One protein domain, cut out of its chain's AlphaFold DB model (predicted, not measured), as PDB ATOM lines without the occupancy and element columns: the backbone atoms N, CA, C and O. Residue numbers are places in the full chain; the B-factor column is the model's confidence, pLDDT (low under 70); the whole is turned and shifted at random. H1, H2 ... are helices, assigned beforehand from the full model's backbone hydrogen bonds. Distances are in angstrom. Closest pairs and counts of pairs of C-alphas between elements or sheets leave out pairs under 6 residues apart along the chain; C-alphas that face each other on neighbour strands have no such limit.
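What this domain is: This is residues 2 to 93 of the 94 residues of an uncharacterized protein of Aphanomyces euteiches (UniProt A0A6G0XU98). A flat, open zigzag of helices: H1 makes a corner with long H2, and beyond short H3 the backbone folds back through H4 to H5. The printed part has 92 residues, with five named helices and no named strand: all helix. It is extended, 68 by 41 by 12 A, radius of gyration of the C-alphas 22.8 A.

Where its parts are: H1 is residues 2 to 16, H2 18 to 44 (39.2 A), H3 52 to 56, H4 64 to 78, H5 84 to 91. C-alpha 2 is at (178.922, 222.777, 208.561), C-alpha 91 at (158.553, 250.866, 145.419).

How they stand to each other: H1 and H2 are close but not clearly touching, about perpendicular at 75 degrees; closest C-alphas Trp 14 and Thr 20, 6.2 A. H2 and H4 are too, at a steep tilt of 42 degrees, opposite ways; closest C-alphas Lys 44 and Phe 70, 6.9 A. H3 and H5 are apart from the other helices. In H1 and H3 every O i to N i+4 pair is within hydrogen-bond range.

The domain as a whole: The printed part has no cut; pLDDT is under 70 at residues 2 to 8, 58 to 62 and 85 to 93.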
ATOM      1  N   VAL A   2     178.823 223.747 209.680       68.88
ATOM      2  CA  VAL A   2     178.922 222.777 208.561       68.88
ATOM      3  C   VAL A   2     178.770 223.439 207.181       68.88
ATOM      4  O   VAL A   2     179.614 223.232 206.314       68.88
ATOM      5  N   ALA A   3     177.781 224.323 207.000       62.19
ATOM      6  CA  ALA A   3     177.535 225.019 205.728       62.19
ATOM      7  C   ALA A   3     178.735 225.852 205.231       62.19
ATOM      8  O   ALA A   3     179.070 225.821 204.052       62.19
ATOM      9  N   GLN A   4     179.444 226.540 206.132       66.56
ATOM     10  CA  GLN A   4     180.649 227.307 205.786       66.56
ATOM     11  C   GLN A   4     181.825 226.409 205.375       66.56
ATOM     12  O   GLN A   4     182.616 226.795 204.517       66.56
ATOM     13  N   ARG A   5     181.950 225.205 205.952       63.53
ATOM     14  CA  ARG A   5     182.976 224.229 205.544       63.53
ATOM     15  C   ARG A   5     182.678 223.647 204.160       63.53
ATOM     16  O   ARG A   5     183.602 223.540 203.362       63.53
ATOM     17  N   LEU A   6     181.409 223.356 203.869       64.69
ATOM     18  CA  LEU A   6     180.960 222.875 202.557       64.69
ATOM     19  C   LEU A   6     181.125 223.945 201.466       64.69
ATOM     20  O   LEU A   6     181.663 223.654 200.407       64.69
ATOM     21  N   ALA A   7     180.756 225.200 201.741       67.69
ATOM     22  CA  ALA A   7     180.971 226.310 200.808       67.69
ATOM     23  C   ALA A   7     182.465 226.563 200.531       67.69
ATOM     24  O   ALA A   7     182.862 226.876 199.411       67.69
ATOM     25  N   ARG A   8     183.318 226.395 201.550       68.56
ATOM     26  CA  ARG A   8     184.772 226.524 201.402       68.56
ATOM     27  C   ARG A   8     185.383 225.361 200.617       68.56
ATOM     28  O   ARG A   8     186.356 225.590 199.905       68.56
ATOM     29  N   SER A   9     184.844 224.141 200.725       73.50
ATOM     30  CA  SER A   9     185.333 222.997 199.944       73.50
ATOM     31  C   SER A   9     184.916 223.098 198.482       73.50
ATOM     32  O   SER A   9     185.759 222.890 197.619       73.50
ATOM     33  N   THR A  10     183.673 223.497 198.189       74.94
ATOM     34  CA  THR A  10     183.207 223.678 196.808       74.94
ATOM     35  C   THR A  10     183.945 224.816 196.116       74.94
ATOM     36  O   THR A  10     184.503 224.597 195.047       74.94
ATOM     37  N   ALA A  11     184.044 225.998 196.735       77.69
ATOM     38  CA  ALA A  11     184.801 227.112 196.163       77.69
ATOM     39  C   ALA A  11     186.262 226.721 195.891       77.69
ATOM     40  O   ALA A  11     186.802 227.041 194.837       77.69
ATOM     41  N   ARG A  12     186.890 225.964 196.803       77.81
ATOM     42  CA  ARG A  12     188.251 225.464 196.588       77.81
ATOM     43  C   ARG A  12     188.328 224.563 195.360       77.81
ATOM     44  O   ARG A  12     189.218 224.796 194.562       77.81
ATOM     45  N   THR A  13     187.395 223.631 195.167       80.00
ATOM     46  CA  THR A  13     187.351 222.765 193.975       80.00
ATOM     47  C   THR A  13     187.221 223.565 192.677       80.00
ATOM     48  O   THR A  13     187.960 223.310 191.733       80.00
ATOM     49  N   TRP A  14     186.335 224.565 192.642       81.88
ATOM     50  CA  TRP A  14     186.099 225.382 191.445       81.88
ATOM     51  C   TRP A  14     187.280 226.291 191.079       81.88
ATOM     52  O   TRP A  14     187.501 226.559 189.901       81.88
ATOM     53  N   PHE A  15     188.038 226.771 192.071       84.50
ATOM     54  CA  PHE A  15     189.163 227.686 191.845       84.50
ATOM     55  C   PHE A  15     190.543 227.014 191.871       84.50
ATOM     56  O   PHE A  15     191.520 227.674 191.523       84.50
ATOM     57  N   SER A  16     190.660 225.750 192.294       84.06
ATOM     58  CA  SER A  16     191.947 225.044 192.350       84.06
ATOM     59  C   SER A  16     192.312 224.308 191.065       84.06
ATOM     60  O   SER A  16     193.493 224.058 190.846       84.06
ATOM     61  N   ASP A  17     191.323 223.910 190.260       87.06
ATOM     62  CA  ASP A  17     191.555 223.099 189.064       87.06
ATOM     63  C   ASP A  17     191.577 223.973 187.791       87.06
ATOM     64  O   ASP A  17     190.560 224.603 187.468       87.06
ATOM     65  N   PRO A  18     192.702 224.008 187.043       84.50
ATOM     66  CA  PRO A  18     192.824 224.783 185.813       84.50
ATOM     67  C   PRO A  18     191.844 224.368 184.707       84.50
ATOM     68  O   PRO A  18     191.498 225.206 183.872       84.50
ATOM     69  N   ALA A  19     191.340 223.129 184.712       86.75
ATOM     70  CA  ALA A  19     190.321 222.680 183.758       86.75
ATOM     71  C   ALA A  19     188.954 223.363 183.969       86.75
ATOM     72  O   ALA A  19     188.092 223.325 183.089       86.75
ATOM     73  N   THR A  20     188.757 224.033 185.107       88.50
ATOM     74  CA  THR A  20     187.491 224.687 185.468       88.50
ATOM     75  C   THR A  20     187.385 226.120 184.945       88.50
ATOM     76  O   THR A  20     186.275 226.625 184.769       88.50
ATOM     77  N   TYR A  21     188.503 226.793 184.643       89.00
ATOM     78  CA  TYR A  21     188.480 228.180 184.152       89.00
ATOM     79  C   TYR A  21     187.726 228.362 182.825       89.00
ATOM     80  O   TYR A  21     186.964 229.327 182.729       89.00
ATOM     81  N   PRO A  22     187.837 227.459 181.828       92.06
ATOM     82  CA  PRO A  22     187.013 227.537 180.623       92.06
ATOM     83  C   PRO A  22     185.510 227.455 180.926       92.06
ATOM     84  O   PRO A  22     184.725 228.226 180.377       92.06
ATOM     85  N   ILE A  23     185.107 226.573 181.849       91.56
ATOM     86  CA  ILE A  23     183.705 226.412 182.269       91.56
ATOM     87  C   ILE A  23     183.214 227.689 182.960       91.56
ATOM     88  O   ILE A  23     182.147 228.205 182.631       91.56
ATOM     89  N   MET A  24     184.018 228.243 183.871       91.00
ATOM     90  CA  MET A  24     183.717 229.510 184.543       91.00
ATOM     91  C   MET A  24     183.590 230.664 183.545       91.00
ATOM     92  O   MET A  24     182.683 231.482 183.679       91.00
ATOM     93  N   GLY A  25     184.439 230.696 182.514       93.69
ATOM     94  CA  GLY A  25     184.332 231.654 181.415       93.69
ATOM     95  C   GLY A  25     182.958 231.601 180.748       93.69
ATOM     96  O   GLY A  25     182.282 232.624 180.666       93.69
ATOM     97  N   ILE A  26     182.496 230.406 180.368       95.50
ATOM     98  CA  ILE A  26     181.176 230.216 179.741       95.50
ATOM     99  C   ILE A  26     180.051 230.672 180.675       95.50
ATOM    100  O   ILE A  26     179.150 231.390 180.242       95.50
ATOM    101  N   VAL A  27     180.101 230.293 181.955       95.00
ATOM    102  CA  VAL A  27     179.078 230.674 182.944       95.00
ATOM    103  C   VAL A  27     179.011 232.191 183.101       95.00
ATOM    104  O   VAL A  27     177.918 232.763 183.081       95.00
ATOM    105  N   VAL A  28     180.159 232.858 183.219       96.12
ATOM    106  CA  VAL A  28     180.226 234.319 183.346       96.12
ATOM    107  C   VAL A  28     179.683 234.995 182.091       96.12
ATOM    108  O   VAL A  28     178.861 235.904 182.210       96.12
ATOM    109  N   THR A  29     180.075 234.539 180.900       97.06
ATOM    110  CA  THR A  29     179.579 235.096 179.634       97.06
ATOM    111  C   THR A  29     178.072 234.889 179.472       97.06
ATOM    112  O   THR A  29     177.358 235.823 179.119       97.06
ATOM    113  N   ALA A  30     177.553 233.699 179.769       95.69
ATOM    114  CA  ALA A  30     176.118 233.433 179.682       95.69
ATOM    115  C   ALA A  30     175.326 234.309 180.666       95.69
ATOM    116  O   ALA A  30     174.325 234.926 180.296       95.69
ATOM    117  N   THR A  31     175.809 234.416 181.905       97.25
ATOM    118  CA  THR A  31     175.164 235.216 182.953       97.25
ATOM    119  C   THR A  31     175.184 236.703 182.609       97.25
ATOM    120  O   THR A  31     174.180 237.392 182.811       97.25
ATOM    121  N   SER A  32     176.294 237.210 182.065       97.31
ATOM    122  CA  SER A  32     176.411 238.618 181.683       97.31
ATOM    123  C   SER A  32     175.482 238.961 180.520       97.31
ATOM    124  O   SER A  32     174.759 239.953 180.605       97.31
ATOM    125  N   VAL A  33     175.413 238.113 179.490       96.38
ATOM    126  CA  VAL A  33     174.511 238.307 178.344       96.38
ATOM    127  C   VAL A  33     173.047 238.246 178.778       96.38
ATOM    128  O   VAL A  33     172.268 239.126 178.408       96.38
ATOM    129  N   ALA A  34     172.669 237.265 179.602       95.88
ATOM    130  CA  ALA A  34     171.301 237.140 180.106       95.88
ATOM    131  C   ALA A  34     170.895 238.354 180.959       95.88
ATOM    132  O   ALA A  34     169.818 238.920 180.768       95.88
ATOM    133  N   SER A  35     171.782 238.794 181.855       96.50
ATOM    134  CA  SER A  35     171.539 239.957 182.717       96.50
ATOM    135  C   SER A  35     171.444 241.246 181.904       96.50
ATOM    136  O   SER A  35     170.544 242.051 182.130       96.50
ATOM    137  N   PHE A  36     172.327 241.430 180.921       94.44
ATOM    138  CA  PHE A  36     172.302 242.588 180.033       94.44
ATOM    139  C   PHE A  36     171.020 242.634 179.199       94.44
ATOM    140  O   PHE A  36     170.370 243.679 179.130       94.44
ATOM    141  N   ALA A  37     170.624 241.505 178.605       91.25
ATOM    142  CA  ALA A  37     169.381 241.408 177.852       91.25
ATOM    143  C   ALA A  37     168.179 241.727 178.752       91.25
ATOM    144  O   ALA A  37     167.390 242.613 178.424       91.25
ATOM    145  N   GLY A  38     168.082 241.091 179.922       91.75
ATOM    146  CA  GLY A  38     167.017 241.364 180.888       91.75
ATOM    147  C   GLY A  38     166.957 242.840 181.283       91.75
ATOM    148  O   GLY A  38     165.903 243.467 181.184       91.75
ATOM    149  N   PHE A  39     168.095 243.438 181.639       92.75
ATOM    150  CA  PHE A  39     168.165 244.846 182.027       92.75
ATOM    151  C   PHE A  39     167.767 245.793 180.886       92.75
ATOM    152  O   PHE A  39     167.015 246.749 181.099       92.75
ATOM    153  N   ARG A  40     168.216 245.515 179.657       88.81
ATOM    154  CA  ARG A  40     167.818 246.274 178.466       88.81
ATOM    155  C   ARG A  40     166.306 246.214 178.251       88.81
ATOM    156  O   ARG A  40     165.704 247.254 177.996       88.81
ATOM    157  N   TYR A  41     165.685 245.042 178.373       88.88
ATOM    158  CA  TYR A  41     164.233 244.906 178.220       88.88
ATOM    159  C   TYR A  41     163.458 245.564 179.369       88.88
ATOM    160  O   TYR A  41     162.414 246.156 179.127       88.88
ATOM    161  N   LEU A  42     163.969 245.550 180.600       87.88
ATOM    162  CA  LEU A  42     163.311 246.237 181.714       87.88
ATOM    163  C   LEU A  42     163.359 247.765 181.576       87.88
ATOM    164  O   LEU A  42     162.394 248.440 181.918       87.88
ATOM    165  N   THR A  43     164.464 248.320 181.074       86.38
ATOM    166  CA  THR A  43     164.690 249.777 181.070       86.38
ATOM    167  C   THR A  43     164.334 250.467 179.759       86.38
ATOM    168  O   THR A  43     163.880 251.608 179.773       86.38
ATOM    169  N   LYS A  44     164.549 249.808 178.616       82.75
ATOM    170  CA  LYS A  44     164.377 250.406 177.282       82.75
ATOM    171  C   LYS A  44     163.111 249.946 176.566       82.75
ATOM    172  O   LYS A  44     162.831 250.459 175.488       82.75
ATOM    173  N   CYS A  45     162.355 248.998 177.123       84.00
ATOM    174  CA  CYS A  45     161.096 248.582 176.512       84.00
ATOM    175  C   CYS A  45     160.063 249.724 176.590       84.00
ATOM    176  O   CYS A  45     159.878 250.310 177.665       84.00
ATOM    177  N   PRO A  46     159.366 250.049 175.484       80.94
ATOM    178  CA  PRO A  46     158.325 251.076 175.478       80.94
ATOM    179  C   PRO A  46     157.160 250.727 176.417       80.94
ATOM    180  O   PRO A  46     156.609 251.630 177.038       80.94
ATOM    181  N   ASP A  47     156.883 249.446 176.652       79.38
ATOM    182  CA  ASP A  47     155.740 249.016 177.469       79.38
ATOM    183  C   ASP A  47     156.045 248.946 178.973       79.38
ATOM    184  O   ASP A  47     155.136 248.936 179.805       79.38
ATOM    185  N   VAL A  48     157.324 248.934 179.357       82.75
ATOM    186  CA  VAL A  48     157.723 248.908 180.768       82.75
ATOM    187  C   VAL A  48     158.000 250.336 181.240       82.75
ATOM    188  O   VAL A  48     158.820 251.063 180.675       82.75
ATOM    189  N   ALA A  49     157.308 250.757 182.298       79.81
ATOM    190  CA  ALA A  49     157.485 252.065 182.926       79.81
ATOM    191  C   ALA A  49     158.251 251.919 184.250       79.81
ATOM    192  O   ALA A  49     157.670 252.000 185.334       79.81
ATOM    193  N   VAL A  50     159.559 251.647 184.179       81.12
ATOM    194  CA  VAL A  50     160.429 251.636 185.375       81.12
ATOM    195  C   VAL A  50     160.725 253.061 185.846       81.12
ATOM    196  O   VAL A  50     160.699 253.319 187.046       81.12
ATOM    197  N   ASP A  51     160.944 253.981 184.907       80.44
ATOM    198  CA  ASP A  51     161.258 255.375 185.206       80.44
ATOM    199  C   ASP A  51     160.032 256.140 185.728       80.44
ATOM    200  O   ASP A  51     158.912 255.977 185.228       80.44
ATOM    201  N   LYS A  52     160.240 256.983 186.740       81.62
ATOM    202  CA  LYS A  52     159.177 257.771 187.367       81.62
ATOM    203  C   LYS A  52     158.620 258.811 186.399       81.62
ATOM    204  O   LYS A  52     157.409 259.011 186.383       81.62
ATOM    205  N   GLU A  53     159.463 259.408 185.562       81.19
ATOM    206  CA  GLU A  53     159.042 260.413 184.575       81.19
ATOM    207  C   GLU A  53     158.066 259.808 183.555       81.19
ATOM    208  O   GLU A  53     156.966 260.317 183.338       81.19
ATOM    209  N   LYS A  54     158.400 258.621 183.039       75.94
ATOM    210  CA  LYS A  54     157.552 257.857 182.113       75.94
ATOM    211  C   LYS A  54     156.230 257.396 182.744       75.94
ATOM    212  O   LYS A  54     155.236 257.228 182.044       75.94
ATOM    213  N   ARG A  55     156.189 257.180 184.065       79.25
ATOM    214  CA  ARG A  55     154.944 256.831 184.782       79.25
ATOM    215  C   ARG A  55     153.971 258.001 184.884       79.25
ATOM    216  O   ARG A  55     152.768 257.756 184.935       79.25
ATOM    217  N   LEU A  56     154.483 259.228 184.962       81.50
ATOM    218  CA  LEU A  56     153.677 260.439 185.135       81.50
ATOM    219  C   LEU A  56     153.099 260.935 183.803       81.50
ATOM    220  O   LEU A  56     151.994 261.476 183.778       81.50
ATOM    221  N   ASN A  57     153.785 260.671 182.692       72.88
ATOM    222  CA  ASN A  57     153.328 261.030 181.353       72.88
ATOM    223  C   ASN A  57     152.345 259.985 180.795       72.88
ATOM    224  O   ASN A  57     152.696 259.135 179.982       72.88
ATOM    225  N   PHE A  58     151.084 260.047 181.239       64.44
ATOM    226  CA  PHE A  58     150.027 259.121 180.800       64.44
ATOM    227  C   PHE A  58     149.696 259.214 179.300       64.44
ATOM    228  O   PHE A  58     149.347 258.195 178.711       64.44
ATOM    229  N   LEU A  59     149.812 260.400 178.693       66.31
ATOM    230  CA  LEU A  59     149.520 260.624 177.268       66.31
ATOM    231  C   LEU A  59     150.654 260.160 176.341       66.31
ATOM    232  O   LEU A  59     150.393 259.798 175.201       66.31
ATOM    233  N   ASP A  60     151.888 260.121 176.846       65.56
ATOM    234  CA  ASP A  60     153.106 259.864 176.061       65.56
ATOM    235  C   ASP A  60     153.700 258.469 176.337       65.56
ATOM    236  O   ASP A  60     154.846 258.151 176.023       65.56
ATOM    237  N   ARG A  61     152.900 257.594 176.966       63.59
ATOM    238  CA  ARG A  61     153.299 256.228 177.343       63.59
ATOM    239  C   ARG A  61     153.723 255.372 176.150       63.59
ATOM    240  O   ARG A  61     154.524 254.456 176.322       63.59
ATOM    241  N   HIS A  62     153.183 255.677 174.972       65.44
ATOM    242  CA  HIS A  62     153.439 254.985 173.713       65.44
ATOM    243  C   HIS A  62     154.101 255.917 172.700       65.44
ATOM    244  O   HIS A  62     153.656 256.013 171.556       65.44
ATOM    245  N   ASP A  63     155.158 256.614 173.117       73.44
ATOM    246  CA  ASP A  63     155.977 257.375 172.183       73.44
ATOM    247  C   ASP A  63     156.460 256.465 171.032       73.44
ATOM    248  O   ASP A  63     157.167 255.463 171.198       73.44
ATOM    249  N   THR A  64     156.018 256.818 169.827       75.50
ATOM    250  CA  THR A  64     156.290 256.067 168.598       75.50
ATOM    251  C   THR A  64     157.780 256.048 168.269       75.50
ATOM    252  O   THR A  64     158.278 255.059 167.714       75.50
ATOM    253  N   LYS A  65     158.520 257.093 168.666       80.56
ATOM    254  CA  LYS A  65     159.954 257.211 168.411       80.56
ATOM    255  C   LYS A  65     160.737 256.196 169.236       80.56
ATOM    256  O   LYS A  65     161.467 255.389 168.656       80.56
ATOM    257  N   SER A  66     160.533 256.159 170.549       78.19
ATOM    258  CA  SER A  66     161.179 255.177 171.432       78.19
ATOM    259  C   SER A  66     160.815 253.728 171.078       78.19
ATOM    260  O   SER A  66     161.681 252.849 171.111       78.19
ATOM    261  N   GLY A  67     159.581 253.467 170.631       79.88
ATOM    262  CA  GLY A  67     159.194 252.162 170.086       79.88
ATOM    263  C   GLY A  67     159.945 251.782 168.799       79.88
ATOM    264  O   GLY A  67     160.366 250.629 168.640       79.88
ATOM    265  N   SER A  68     160.155 252.744 167.894       82.00
ATOM    266  CA  SER A  68     160.913 252.540 166.651       82.00
ATOM    267  C   SER A  68     162.400 252.276 166.920       82.00
ATOM    268  O   SER A  68     162.965 251.325 166.376       82.00
ATOM    269  N   GLU A  69     163.011 253.029 167.840       85.00
ATOM    270  CA  GLU A  69     164.402 252.846 168.260       85.00
ATOM    271  C   GLU A  69     164.593 251.492 168.946       85.00
ATOM    272  O   GLU A  69     165.560 250.781 168.664       85.00
ATOM    273  N   PHE A  70     163.640 251.078 169.786       84.56
ATOM    274  CA  PHE A  70     163.685 249.769 170.427       84.56
ATOM    275  C   PHE A  70     163.639 248.624 169.411       84.56
ATOM    276  O   PHE A  70     164.360 247.648 169.582       84.56
ATOM    277  N   ARG A  71     162.845 248.746 168.336       84.56
ATOM    278  CA  ARG A  71     162.696 247.718 167.284       84.56
ATOM    279  C   ARG A  71     163.723 247.831 166.153       84.56
ATOM    280  O   ARG A  71     163.810 246.906 165.345       84.56
ATOM    281  N   SER A  72     164.511 248.905 166.106       84.50
ATOM    282  CA  SER A  72     165.500 249.176 165.048       84.50
ATOM    283  C   SER A  72     166.459 248.004 164.816       84.50
ATOM    284  O   SER A  72     166.666 247.596 163.676       84.50
ATOM    285  N   HIS A  73     166.947 247.376 165.891       83.50
ATOM    286  CA  HIS A  73     167.831 246.212 165.794       83.50
ATOM    287  C   HIS A  73     167.152 245.012 165.122       83.50
ATOM    288  O   HIS A  73     167.782 244.288 164.359       83.50
ATOM    289  N   ARG A  74     165.858 244.791 165.387       81.62
ATOM    290  CA  ARG A  74     165.100 243.680 164.803       81.62
ATOM    291  C   ARG A  74     164.817 243.947 163.333       81.62
ATOM    292  O   ARG A  74     164.903 243.032 162.526       81.62
ATOM    293  N   ASN A  75     164.497 245.194 163.001       81.38
ATOM    294  CA  ASN A  75     164.256 245.600 161.624       81.38
ATOM    295  C   ASN A  75     165.532 245.466 160.786       81.38
ATOM    296  O   ASN A  75     165.458 244.931 159.691       81.38
ATOM    297  N   ALA A  76     166.699 245.844 161.315       81.75
ATOM    298  CA  ALA A  76     167.975 245.667 160.616       81.75
ATOM    299  C   ALA A  76     168.251 244.195 160.256       81.75
ATOM    300  O   ALA A  76     168.670 243.902 159.142       81.75
ATOM    301  N   VAL A  77     167.957 243.260 161.168       82.75
ATOM    302  CA  VAL A  77     168.108 241.818 160.906       82.75
ATOM    303  C   VAL A  77     167.044 241.308 159.931       82.75
ATOM    304  O   VAL A  77     167.358 240.539 159.030       82.75
ATOM    305  N   ALA A  78     165.791 241.747 160.079       78.31
ATOM    306  CA  ALA A  78     164.697 241.333 159.200       78.31
ATOM    307  C   ALA A  78     164.863 241.839 157.758       78.31
ATOM    308  O   ALA A  78     164.390 241.190 156.833       78.31
ATOM    309  N   LEU A  79     165.538 242.976 157.574       79.62
ATOM    310  CA  LEU A  79     165.839 243.564 156.268       79.62
ATOM    311  C   LEU A  79     167.141 243.029 155.652       79.62
ATOM    312  O   LEU A  79     167.436 243.345 154.505       79.62
ATOM    313  N   ALA A  80     167.927 242.236 156.386       80.62
ATOM    314  CA  ALA A  80     169.167 241.663 155.863       80.62
ATOM    315  C   ALA A  80     168.916 240.554 154.825       80.62
ATOM    316  O   ALA A  80     169.802 240.241 154.032       80.62
ATOM    317  N   VAL A  81     167.719 239.960 154.833       82.06
ATOM    318  CA  VAL A  81     167.279 238.974 153.843       82.06
ATOM    319  C   VAL A  81     166.202 239.624 152.970       82.06
ATOM    320  O   VAL A  81     165.245 240.173 153.521       82.06
ATOM    321  N   PRO A  82     166.326 239.574 151.634       77.88
ATOM    322  CA  PRO A  82     165.317 240.134 150.745       77.88
ATOM    323  C   PRO A  82     163.986 239.390 150.902       77.88
ATOM    324  O   PRO A  82     163.942 238.161 150.979       77.88
ATOM    325  N   GLY A  83     162.893 240.148 150.948       80.06
ATOM    326  CA  GLY A  83     161.543 239.610 151.059       80.06
ATOM    327  C   GLY A  83     160.472 240.655 150.738       80.06
ATOM    328  O   GLY A  83     160.791 241.792 150.399       80.06
ATOM    329  N   PRO A  84     159.183 240.329 150.914       75.50
ATOM    330  CA  PRO A  84     158.087 241.228 150.534       75.50
ATOM    331  C   PRO A  84     158.142 242.615 151.205       75.50
ATOM    332  O   PRO A  84     157.632 243.596 150.679       75.50
ATOM    333  N   ILE A  85     158.783 242.720 152.376       69.25
ATOM    334  CA  ILE A  85     158.946 243.974 153.129       69.25
ATOM    335  C   ILE A  85     159.988 244.900 152.469       69.25
ATOM    336  O   ILE A  85     159.829 246.125 152.497       69.25
ATOM    337  N   THR A  86     161.046 244.343 151.866       66.38
ATOM    338  CA  THR A  86     162.085 245.133 151.182       66.38
ATOM    339  C   THR A  86     161.570 245.678 149.851       66.38
ATOM    340  O   THR A  86     161.794 246.849 149.557       66.38
ATOM    341  N   GLU A  87     160.777 244.893 149.113       68.25
ATOM    342  CA  GLU A  87     160.171 245.304 147.833       68.25
ATOM    343  C   GLU A  87     159.223 246.508 147.987       68.25
ATOM    344  O   GLU A  87     159.256 247.450 147.199       68.25
ATOM    345  N   GLN A  88     158.425 246.532 149.060       65.38
ATOM    346  CA  GLN A  88     157.525 247.653 149.379       65.38
ATOM    347  C   GLN A  88     158.292 248.944 149.724       65.38
ATOM    348  O   GLN A  88     157.796 250.045 149.499       65.38
ATOM    349  N   THR A  89     159.505 248.820 150.270       59.97
ATOM    350  CA  THR A  89     160.337 249.974 150.652       59.97
ATOM    351  C   THR A  89     161.017 250.607 149.434       59.97
ATOM    352  O   THR A  89     161.202 251.824 149.398       59.97
ATOM    353  N   GLU A  90     161.373 249.803 148.430       59.22
ATOM    354  CA  GLU A  90     161.948 250.278 147.164       59.22
ATOM    355  C   GLU A  90     160.883 250.899 146.250       59.22
ATOM    356  O   GLU A  90     161.124 251.961 145.678       59.22
ATOM    357  N   GLY A  91     159.676 250.324 146.198       55.72
ATOM    358  CA  GLY A  91     158.553 250.866 145.419       55.72
ATOM    359  C   GLY A  91     157.988 252.201 145.929       55.72
ATOM    360  O   GLY A  91     157.352 252.913 145.166       55.72
ATOM    361  N   PHE A  92     158.233 252.572 147.190       52.12
ATOM    362  CA  PHE A  92     157.855 253.884 147.743       52.12
ATOM    363  C   PHE A  92     158.858 255.004 147.395       52.12
ATOM    364  O   PHE A  92     158.567 256.181 147.596       52.12
ATOM    365  N   LYS A  93     160.060 254.657 146.914       51.34
ATOM    366  CA  LYS A  93     161.113 255.622 146.548       51.34
ATOM    367  C   LYS A  93     161.159 255.961 145.049       51.34
ATOM    368  O   LYS A  93     161.992 256.788 144.676       51.34
TER     369      LYS A  93